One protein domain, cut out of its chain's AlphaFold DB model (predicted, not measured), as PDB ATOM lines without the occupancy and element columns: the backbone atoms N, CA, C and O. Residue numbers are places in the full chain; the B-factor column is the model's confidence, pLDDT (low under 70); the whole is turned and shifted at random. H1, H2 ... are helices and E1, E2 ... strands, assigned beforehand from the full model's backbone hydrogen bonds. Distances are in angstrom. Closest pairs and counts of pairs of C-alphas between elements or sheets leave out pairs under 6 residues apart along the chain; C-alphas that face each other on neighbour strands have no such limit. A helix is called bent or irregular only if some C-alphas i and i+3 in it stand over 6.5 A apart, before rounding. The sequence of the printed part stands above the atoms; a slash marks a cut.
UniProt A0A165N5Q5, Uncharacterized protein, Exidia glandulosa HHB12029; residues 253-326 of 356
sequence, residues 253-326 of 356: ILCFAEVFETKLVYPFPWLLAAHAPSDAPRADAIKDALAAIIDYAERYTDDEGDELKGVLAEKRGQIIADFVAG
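Overview. This is residues 253 to 326 of the 356 residues of an uncharacterized protein of Exidia glandulosa HHB12029 (UniProt A0A165N5Q5). A long, nearly straight helix, H3, runs through the middle of the domain; a second long helix, H4, folds back along one side of it and, bent at residues 314 to 317, turns across toward the beginning of H3. On the side of H3 away from H4 sits a small strand hairpin, E1 and E2, whose E1 is the strand nearer to H3; the short helix H2 packs on H3 between the hairpin and H4b, and the short helix H1 follows E2. The printed part has 74 residues, with two named strands and four named helices in the order E1 E2 H1 H2 H3 H4; the sheet E1 - E2 is antiparallel and the class is mostly helix. The whole is compact, with a radius of gyration of the C-alphas of 11.7 A and spans of 36 by 26 by 16 A.

Arrangement. Begin at E1, residues 253 to 255, which forms a hairpin with E2, residues 258 to 261; look for N 253 and O 260, 2.9 A apart, and N 255 and O 258, 3.0 A apart, both within hydrogen-bond range. H1, residues 262 to 265, and H2, residues 269 to 273, only just touch, only at the corner by their link, with 3 pairs of C-alphas within 8 A; the closest are those of Val 265 and Leu 271, 5.4 A apart. H2 touches H3, residues 282 to 300, where the C-alphas of Ala 273 and Ile 286 come closest, at 5.0 A. The closest C-alphas of E1 and H3 are those of Cys 255 and Ala 292, 6.3 A apart, while E2 and H3 are apart. H4, residues 303 to 324, was assigned as one helix by its hydrogen bonds but is bent: C-alphas 314 and 317 are 7.7 A apart, and its arms H4a, residues 303 to 314, and H4b, residues 317 to 324, are about perpendicular at 73 degrees. H3 and H4a form a helical hairpin and touch, closest at the C-alphas of Ala 297 and Gly 305, 4.4 A, at a shallow tilt of 21 degrees, opposite ways. H3 touches H4b with residues 282 to 287 alone, at a steep tilt of 52 degrees, opposite ways; the closest C-alphas are those of Arg 282 and Val 324, 5.7 A apart. Every O i to N i+4 pair is within hydrogen-bond range in H2, H4a and H4b, and 14 of 15 are in H3; H1 is too short for such a pair.

Along the chain. Find C-alpha 253 at (47.432, -42.081, 37.884), where E1 begins. H3 starts at C-alpha 282, (42.168, -25.679, 29.124), and runs 27.0 A to C-alpha 300. H4a covers 17.0 A and H4b 10.8 A, ending at C-alpha 324, (38.614, -22.416, 32.239).

Size, cuts and confidence. The two C-alphas farthest apart are those of Asp 279 and Asp 303, at 36.4 A. Residues 299 to 304 stand free. The printed part has no cut and no long link; no printed residue is under 70 in pLDDT, and the mean of the printed part is 93.2.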
ATOM      1  N   ILE A 253      48.471 -42.305  38.897       95.69
ATOM      2  CA  ILE A 253      47.432 -42.081  37.884       95.69
ATOM      3  C   ILE A 253      48.115 -41.702  36.567       95.69
ATOM      4  O   ILE A 253      48.996 -40.843  36.556       95.69
ATOM      5  N   LEU A 254      47.714 -42.333  35.462       96.12
ATOM      6  CA  LEU A 254      48.174 -41.992  34.114       96.12
ATOM      7  C   LEU A 254      47.239 -40.938  33.506       96.12
ATOM      8  O   LEU A 254      46.043 -41.179  33.369       96.12
ATOM      9  N   CYS A 255      47.772 -39.781  33.121       97.00
ATOM     10  CA  CYS A 255      47.025 -38.725  32.433       97.00
ATOM     11  C   CYS A 255      47.979 -37.969  31.497       97.00
ATOM     12  O   CYS A 255      49.148 -37.817  31.822       97.00
ATOM     13  N   PHE A 256      47.536 -37.533  30.315       95.88
ATOM     14  CA  PHE A 256      48.396 -36.834  29.336       95.88
ATOM     15  C   PHE A 256      49.716 -37.553  28.980       95.88
ATOM     16  O   PHE A 256      50.724 -36.907  28.720       95.88
ATOM     17  N   ALA A 257      49.719 -38.893  28.974       94.94
ATOM     18  CA  ALA A 257      50.922 -39.727  28.815       94.94
ATOM     19  C   ALA A 257      52.009 -39.531  29.901       94.94
ATOM     20  O   ALA A 257      53.126 -40.027  29.754       94.94
ATOM     21  N   GLU A 258      51.667 -38.880  31.012       96.12
ATOM     22  CA  GLU A 258      52.498 -38.708  32.199       96.12
ATOM     23  C   GLU A 258      51.906 -39.448  33.404       96.12
ATOM     24  O   GLU A 258      50.712 -39.751  33.466       96.12
ATOM     25  N   VAL A 259      52.761 -39.760  34.381       96.12
ATOM     26  CA  VAL A 259      52.387 -40.537  35.565       96.12
ATOM     27  C   VAL A 259      52.449 -39.642  36.799       96.12
ATOM     28  O   VAL A 259      53.509 -39.114  37.136       96.12
ATOM     29  N   PHE A 260      51.326 -39.492  37.496       96.44
ATOM     30  CA  PHE A 260      51.185 -38.604  38.649       96.44
ATOM     31  C   PHE A 260      51.034 -39.403  39.935       96.44
ATOM     32  O   PHE A 260      50.315 -40.395  39.955       96.44
ATOM     33  N   GLU A 261      51.675 -38.980  41.028       95.31
ATOM     34  CA  GLU A 261      51.447 -39.602  42.338       95.31
ATOM     35  C   GLU A 261      50.007 -39.355  42.797       95.31
ATOM     36  O   GLU A 261      49.612 -38.209  43.010       95.31
ATOM     37  N   THR A 262      49.244 -40.429  43.020       94.94
ATOM     38  CA  THR A 262      47.819 -40.371  43.371       94.94
ATOM     39  C   THR A 262      47.564 -39.450  44.561       94.94
ATOM     40  O   THR A 262      46.677 -38.607  44.497       94.94
ATOM     41  N   LYS A 263      48.390 -39.519  45.617       93.56
ATOM     42  CA  LYS A 263      48.239 -38.670  46.817       93.56
ATOM     43  C   LYS A 263      48.299 -37.163  46.558       93.56
ATOM     44  O   LYS A 263      47.904 -36.396  47.424       93.56
ATOM     45  N   LEU A 264      48.885 -36.737  45.439       91.94
ATOM     46  CA  LEU A 264      49.047 -35.320  45.120       91.94
ATOM     47  C   LEU A 264      47.867 -34.777  44.326       91.94
ATOM     48  O   LEU A 264      47.655 -33.571  44.325       91.94
ATOM     49  N   VAL A 265      47.140 -35.647  43.627       93.56
ATOM     50  CA  VAL A 265      46.173 -35.228  42.612       93.56
ATOM     51  C   VAL A 265      44.779 -35.801  42.822       93.56
ATOM     52  O   VAL A 265      43.822 -35.202  42.355       93.56
ATOM     53  N   TYR A 266      44.624 -36.919  43.529       91.31
ATOM     54  CA  TYR A 266      43.324 -37.523  43.808       91.31
ATOM     55  C   TYR A 266      42.698 -36.926  45.082       91.31
ATOM     56  O   TYR A 266      43.407 -36.780  46.080       91.31
ATOM     57  N   PRO A 267      41.386 -36.615  45.096       91.75
ATOM     58  CA  PRO A 267      40.390 -36.786  44.025       91.75
ATOM     59  C   PRO A 267      40.184 -35.520  43.156       91.75
ATOM     60  O   PRO A 267      39.089 -35.271  42.660       91.75
ATOM     61  N   PHE A 268      41.203 -34.672  42.994       92.25
ATOM     62  CA  PHE A 268      41.095 -33.303  42.478       92.25
ATOM     63  C   PHE A 268      41.520 -33.168  40.994       92.25
ATOM     64  O   PHE A 268      42.691 -32.915  40.694       92.25
ATOM     65  N   PRO A 269      40.586 -33.225  40.025       95.25
ATOM     66  CA  PRO A 269      40.923 -33.236  38.596       95.25
ATOM     67  C   PRO A 269      41.636 -31.964  38.113       95.25
ATOM     68  O   PRO A 269      42.433 -32.014  37.180       95.25
ATOM     69  N   TRP A 270      41.416 -30.809  38.748       94.62
ATOM     70  CA  TRP A 270      42.121 -29.577  38.376       94.62
ATOM     71  C   TRP A 270      43.623 -29.622  38.675       94.62
ATOM     72  O   TRP A 270      44.376 -28.914  38.007       94.62
ATOM     73  N   LEU A 271      44.069 -30.438  39.640       94.69
ATOM     74  CA  LEU A 271      45.496 -30.629  39.908       94.69
ATOM     75  C   LEU A 271      46.156 -31.387  38.754       94.69
ATOM     76  O   LEU A 271      47.201 -30.954  38.289       94.69
ATOM     77  N   LEU A 272      45.506 -32.427  38.217       96.06
ATOM     78  CA  LEU A 272      45.958 -33.101  36.992       96.06
ATOM     79  C   LEU A 272      45.934 -32.161  35.782       96.06
ATOM     80  O   LEU A 272      46.920 -32.054  35.061       96.06
ATOM     81  N   ALA A 273      44.830 -31.439  35.573       96.62
ATOM     82  CA  ALA A 273      44.665 -30.556  34.417       96.62
ATOM     83  C   ALA A 273      45.706 -29.421  34.362       96.62
ATOM     84  O   ALA A 273      45.995 -28.904  33.284       96.62
ATOM     85  N   ALA A 274      46.284 -29.033  35.503       95.38
ATOM     86  CA  ALA A 274      47.363 -28.046  35.567       95.38
ATOM     87  C   ALA A 274      48.680 -28.527  34.926       95.38
ATOM     88  O   ALA A 274      49.528 -27.695  34.609       95.38
ATOM     89  N   HIS A 275      48.836 -29.838  34.716       96.44
ATOM     90  CA  HIS A 275      49.994 -30.456  34.068       96.44
ATOM     91  C   HIS A 275      49.781 -30.752  32.577       96.44
ATOM     92  O   HIS A 275      50.641 -31.360  31.947       96.44
ATOM     93  N   ALA A 276      48.652 -30.337  31.994       96.75
ATOM     94  CA  ALA A 276      48.396 -30.569  30.579       96.75
ATOM     95  C   ALA A 276      49.455 -29.889  29.679       96.75
ATOM     96  O   ALA A 276      49.958 -28.814  30.032       96.75
ATOM     97  N   PRO A 277      49.763 -30.468  28.500       96.75
ATOM     98  CA  PRO A 277      50.637 -29.850  27.508       96.75
ATOM     99  C   PRO A 277      50.230 -28.404  27.197       96.75
ATOM    100  O   PRO A 277      49.047 -28.071  27.170       96.75
ATOM    101  N   SER A 278      51.205 -27.528  26.943       96.56
ATOM    102  CA  SER A 278      50.956 -26.085  26.775       96.56
ATOM    103  C   SER A 278      50.050 -25.729  25.590       96.56
ATOM    104  O   SER A 278      49.489 -24.637  25.550       96.56
ATOM    105  N   ASP A 279      49.949 -26.622  24.610       96.31
ATOM    106  CA  ASP A 279      49.100 -26.512  23.427       96.31
ATOM    107  C   ASP A 279      47.688 -27.091  23.633       96.31
ATOM    108  O   ASP A 279      46.802 -26.836  22.815       96.31
ATOM    109  N   ALA A 280      47.442 -27.813  24.731       97.00
ATOM    110  CA  ALA A 280      46.131 -28.362  25.046       97.00
ATOM    111  C   ALA A 280      45.157 -27.249  25.492       97.00
ATOM    112  O   ALA A 280      45.443 -26.496  26.433       97.00
ATOM    113  N   PRO A 281      43.959 -27.136  24.885       97.50
ATOM    114  CA  PRO A 281      42.933 -26.219  25.366       97.50
ATOM    115  C   PRO A 281      42.553 -26.531  26.819       97.50
ATOM    116  O   PRO A 281      42.237 -27.672  27.154       97.50
ATOM    117  N   ARG A 282      42.495 -25.508  27.688       96.25
ATOM    118  CA  ARG A 282      42.168 -25.679  29.124       96.25
ATOM    119  C   ARG A 282      40.886 -26.479  29.366       96.25
ATOM    120  O   ARG A 282      40.808 -27.228  30.333       96.25
ATOM    121  N   ALA A 283      39.882 -26.291  28.508       96.88
ATOM    122  CA  ALA A 283      38.600 -26.981  28.599       96.88
ATOM    123  C   ALA A 283      38.708 -28.484  28.312       96.88
ATOM    124  O   ALA A 283      37.945 -29.255  28.883       96.88
ATOM    125  N   ASP A 284      39.628 -28.894  27.441       97.44
ATOM    126  CA  ASP A 284      39.838 -30.302  27.112       97.44
ATOM    127  C   ASP A 284      40.753 -30.956  28.149       97.44
ATOM    128  O   ASP A 284      40.402 -32.005  28.680       97.44
ATOM    129  N   ALA A 285      41.798 -30.248  28.596       97.12
ATOM    130  CA  ALA A 285      42.640 -30.673  29.714       97.12
ATOM    131  C   ALA A 285      41.821 -31.057  30.962       97.12
ATOM    132  O   ALA A 285      41.986 -32.135  31.528       97.12
ATOM    133  N   ILE A 286      40.878 -30.213  31.394       97.44
ATOM    134  CA  ILE A 286      40.061 -30.542  32.572       97.44
ATOM    135  C   ILE A 286      39.086 -31.702  32.328       97.44
ATOM    136  O   ILE A 286      38.784 -32.439  33.264       97.44
ATOM    137  N   LYS A 287      38.604 -31.908  31.094       97.12
ATOM    138  CA  LYS A 287      37.748 -33.060  30.765       97.12
ATOM    139  C   LYS A 287      38.534 -34.365  30.819       97.12
ATOM    140  O   LYS A 287      38.018 -35.328  31.378       97.12
ATOM    141  N   ASP A 288      39.749 -34.377  30.281       97.31
ATOM    142  CA  ASP A 288      40.624 -35.550  30.285       97.31
ATOM    143  C   ASP A 288      41.067 -35.894  31.709       97.31
ATOM    144  O   ASP A 288      41.021 -37.051  32.120       97.31
ATOM    145  N   ALA A 289      41.400 -34.879  32.511       97.06
ATOM    146  CA  ALA A 289      41.710 -35.058  33.923       97.06
ATOM    147  C   ALA A 289      40.514 -35.591  34.732       97.06
ATOM    148  O   ALA A 289      40.680 -36.481  35.563       97.06
ATOM    149  N   LEU A 290      39.301 -35.083  34.481       96.62
ATOM    150  CA  LEU A 290      38.068 -35.624  35.066       96.62
ATOM    151  C   LEU A 290      37.870 -37.093  34.689       96.62
ATOM    152  O   LEU A 290      37.572 -37.900  35.561       96.62
ATOM    153  N   ALA A 291      38.049 -37.432  33.410       96.12
ATOM    154  CA  ALA A 291      37.934 -38.806  32.939       96.12
ATOM    155  C   ALA A 291      38.956 -39.722  33.625       96.12
ATOM    156  O   ALA A 291      38.580 -40.800  34.061       96.12
ATOM    157  N   ALA A 292      40.202 -39.273  33.802       96.56
ATOM    158  CA  ALA A 292      41.238 -40.042  34.491       96.56
ATOM    159  C   ALA A 292      40.934 -40.273  35.985       96.56
ATOM    160  O   ALA A 292      41.159 -41.370  36.485       96.56
ATOM    161  N   ILE A 293      40.408 -39.269  36.705       95.62
ATOM    162  CA  ILE A 293      39.999 -39.438  38.115       95.62
ATOM    163  C   ILE A 293      38.802 -40.383  38.234       95.62
ATOM    164  O   ILE A 293      38.789 -41.216  39.137       95.62
ATOM    165  N   ILE A 294      37.812 -40.258  37.345       93.69
ATOM    166  CA  ILE A 294      36.633 -41.135  37.337       93.69
ATOM    167  C   ILE A 294      37.046 -42.569  37.006       93.69
ATOM    168  O   ILE A 294      36.699 -43.463  37.760       93.69
ATOM    169  N   ASP A 295      37.838 -42.780  35.953       93.56
ATOM    170  CA  ASP A 295      38.340 -44.107  35.570       93.56
ATOM    171  C   ASP A 295      39.155 -44.747  36.702       93.56
ATOM    172  O   ASP A 295      38.999 -45.927  36.997       93.56
ATOM    173  N   TYR A 296      39.983 -43.960  37.396       93.44
ATOM    174  CA  TYR A 296      40.690 -44.438  38.580       93.44
ATOM    175  C   TYR A 296      39.730 -44.844  39.705       93.44
ATOM    176  O   TYR A 296      39.902 -45.898  40.310       93.44
ATOM    177  N   ALA A 297      38.731 -44.010  39.998       91.19
ATOM    178  CA  ALA A 297      37.759 -44.282  41.046       91.19
ATOM    179  C   ALA A 297      36.936 -45.541  40.726       91.19
ATOM    180  O   ALA A 297      36.887 -46.454  41.536       91.19
ATOM    181  N   GLU A 298      36.388 -45.646  39.517       88.75
ATOM    182  CA  GLU A 298      35.597 -46.800  39.065       88.75
ATOM    183  C   GLU A 298      36.376 -48.118  39.100       88.75
ATOM    184  O   GLU A 298      35.793 -49.170  39.340       88.75
ATOM    185  N   ARG A 299      37.685 -48.085  38.827       87.56
ATOM    186  CA  ARG A 299      38.502 -49.305  38.773       87.56
ATOM    187  C   ARG A 299      39.019 -49.775  40.122       87.56
ATOM    188  O   ARG A 299      39.353 -50.949  40.237       87.56
ATOM    189  N   TYR A 300      39.216 -48.866  41.074       86.50
ATOM    190  CA  TYR A 300      40.022 -49.162  42.263       86.50
ATOM    191  C   TYR A 300      39.342 -48.825  43.587       86.50
ATOM    192  O   TYR A 300      39.794 -49.303  44.623       86.50
ATOM    193  N   THR A 301      38.298 -48.001  43.586       82.81
ATOM    194  CA  THR A 301      37.526 -47.685  44.790       82.81
ATOM    195  C   THR A 301      36.128 -48.255  44.606       82.81
ATOM    196  O   THR A 301      35.511 -47.933  43.599       82.81
ATOM    197  N   ASP A 302      35.661 -49.094  45.536       78.69
ATOM    198  CA  ASP A 302      34.353 -49.768  45.477       78.69
ATOM    199  C   ASP A 302      33.187 -48.747  45.564       78.69
ATOM    200  O   ASP A 302      33.067 -47.835  44.748       78.69
ATOM    201  N   ASP A 303      32.340 -48.820  46.595       79.06
ATOM    202  CA  ASP A 303      31.193 -47.915  46.780       79.06
ATOM    203  C   ASP A 303      31.585 -46.419  46.762       79.06
ATOM    204  O   ASP A 303      30.842 -45.565  46.272       79.06
ATOM    205  N   GLU A 304      32.786 -46.088  47.254       76.44
ATOM    206  CA  GLU A 304      33.321 -44.718  47.233       76.44
ATOM    207  C   GLU A 304      33.569 -44.204  45.805       76.44
ATOM    208  O   GLU A 304      33.470 -42.999  45.548       76.44
ATOM    209  N   GLY A 305      33.887 -45.102  44.868       80.88
ATOM    210  CA  GLY A 305      34.124 -44.759  43.472       80.88
ATOM    211  C   GLY A 305      32.851 -44.313  42.772       80.88
ATOM    212  O   GLY A 305      32.845 -43.276  42.099       80.88
ATOM    213  N   ASP A 306      31.759 -45.038  43.004       84.19
ATOM    214  CA  ASP A 306      30.435 -44.696  42.488       84.19
ATOM    215  C   ASP A 306      29.913 -43.383  43.080       84.19
ATOM    216  O   ASP A 306      29.380 -42.537  42.349       84.19
ATOM    217  N   GLU A 307      30.123 -43.155  44.381       87.06
ATOM    218  CA  GLU A 307      29.752 -41.895  45.026       87.06
ATOM    219  C   GLU A 307      30.544 -40.716  44.439       87.06
ATOM    220  O   GLU A 307      29.960 -39.714  44.005       87.06
ATOM    221  N   LEU A 308      31.873 -40.846  44.341       85.94
ATOM    222  CA  LEU A 308      32.731 -39.811  43.766       85.94
ATOM    223  C   LEU A 308      32.359 -39.522  42.308       85.94
ATOM    224  O   LEU A 308      32.265 -38.355  41.917       85.94
ATOM    225  N   LYS A 309      32.113 -40.560  41.505       89.44
ATOM    226  CA  LYS A 309      31.640 -40.432  40.122       89.44
ATOM    227  C   LYS A 309      30.331 -39.655  40.055       89.44
ATOM    228  O   LYS A 309      30.218 -38.747  39.228       89.44
ATOM    229  N   GLY A 310      29.371 -39.962  40.929       90.19
ATOM    230  CA  GLY A 310      28.105 -39.238  41.039       90.19
ATOM    231  C   GLY A 310      28.317 -37.748  41.308       90.19
ATOM    232  O   GLY A 310      27.812 -36.902  40.563       90.19
ATOM    233  N   VAL A 311      29.146 -37.415  42.302       89.75
ATOM    234  CA  VAL A 311      29.435 -36.015  42.658       89.75
ATOM    235  C   VAL A 311      30.187 -35.283  41.541       89.75
ATOM    236  O   VAL A 311      29.873 -34.129  41.227       89.75
ATOM    237  N   LEU A 312      31.177 -35.926  40.913       91.31
ATOM    238  CA  LEU A 312      31.919 -35.342  39.793       91.31
ATOM    239  C   LEU A 312      31.030 -35.146  38.560       91.31
ATOM    240  O   LEU A 312      31.195 -34.145  37.862       91.31
ATOM    241  N   ALA A 313      30.078 -36.046  38.302       91.75
ATOM    242  CA  ALA A 313      29.113 -35.915  37.215       91.75
ATOM    243  C   ALA A 313      28.156 -34.736  37.443       91.75
ATOM    244  O   ALA A 313      27.984 -33.915  36.538       91.75
ATOM    245  N   GLU A 314      27.602 -34.601  38.653       93.31
ATOM    246  CA  GLU A 314      26.718 -33.491  39.029       93.31
ATOM    247  C   GLU A 314      27.431 -32.135  38.901       93.31
ATOM    248  O   GLU A 314      26.911 -31.189  38.305       93.31
ATOM    249  N   LYS A 315      28.670 -32.043  39.404       93.19
ATOM    250  CA  LYS A 315      29.445 -30.792  39.426       93.19
ATOM    251  C   LYS A 315      30.259 -30.536  38.156       93.19
ATOM    252  O   LYS A 315      30.930 -29.504  38.064       93.19
ATOM    253  N   ARG A 316      30.201 -31.423  37.155       94.56
ATOM    254  CA  ARG A 316      31.071 -31.398  35.964       94.56
ATOM    255  C   ARG A 316      31.078 -30.048  35.253       94.56
ATOM    256  O   ARG A 316      32.145 -29.513  34.962       94.56
ATOM    257  N   GLY A 317      29.897 -29.492  34.977       94.50
ATOM    258  CA  GLY A 317      29.769 -28.214  34.268       94.50
ATOM    259  C   GLY A 317      30.434 -27.059  35.017       94.50
ATOM    260  O   GLY A 317      31.161 -26.270  34.413       94.50
ATOM    261  N   GLN A 318      30.247 -27.012  36.339       94.31
ATOM    262  CA  GLN A 318      30.827 -25.985  37.203       94.31
ATOM    263  C   GLN A 318      32.354 -26.111  37.286       94.31
ATOM    264  O   GLN A 318      33.052 -25.120  37.092       94.31
ATOM    265  N   ILE A 319      32.876 -27.328  37.495       93.50
ATOM    266  CA  ILE A 319      34.323 -27.602  37.561       93.50
ATOM    267  C   ILE A 319      35.020 -27.140  36.275       93.50
ATOM    268  O   ILE A 319      36.044 -26.456  36.332       93.50
ATOM    269  N   ILE A 320      34.453 -27.477  35.111       95.44
ATOM    270  CA  ILE A 320      35.006 -27.076  33.811       95.44
ATOM    271  C   ILE A 320      34.981 -25.550  33.669       95.44
ATOM    272  O   ILE A 320      35.996 -24.955  33.306       95.44
ATOM    273  N   ALA A 321      33.841 -24.915  33.961       95.12
ATOM    274  CA  ALA A 321      33.689 -23.469  33.833       95.12
ATOM    275  C   ALA A 321      34.676 -22.700  34.726       95.12
ATOM    276  O   ALA A 321      35.329 -21.765  34.258       95.12
ATOM    277  N   ASP A 322      34.834 -23.116  35.984       94.06
ATOM    278  CA  ASP A 322      35.745 -22.468  36.927       94.06
ATOM    279  C   ASP A 322      37.214 -22.661  36.534       94.06
ATOM    280  O   ASP A 322      37.973 -21.687  36.512       94.06
ATOM    281  N   PHE A 323      37.608 -23.873  36.128       94.19
ATOM    282  CA  PHE A 323      38.977 -24.138  35.681       94.19
ATOM    283  C   PHE A 323      39.346 -23.336  34.422       94.19
ATOM    284  O   PHE A 323      40.453 -22.789  34.326       94.19
ATOM    285  N   VAL A 324      38.426 -23.226  33.457       95.50
ATOM    286  CA  VAL A 324      38.614 -22.416  32.239       95.50
ATOM    287  C   VAL A 324      38.721 -20.931  32.579       95.50
ATOM    288  O   VAL A 324      39.577 -20.248  32.022       95.50
ATOM    289  N   ALA A 325      37.931 -20.450  33.541       95.62
ATOM    290  CA  ALA A 325      37.998 -19.077  34.037       95.62
ATOM    291  C   ALA A 325      39.254 -18.777  34.883       95.62
ATOM    292  O   ALA A 325      39.419 -17.648  35.341       95.62
ATOM    293  N   GLY A 326      40.132 -19.762  35.114       93.81
ATOM    294  CA  GLY A 326      41.336 -19.599  35.934       93.81
ATOM    295  C   GLY A 326      41.046 -19.473  37.429       93.81
ATOM    296  O   GLY A 326      41.921 -19.067  38.191       93.81
TER     297      GLY A 326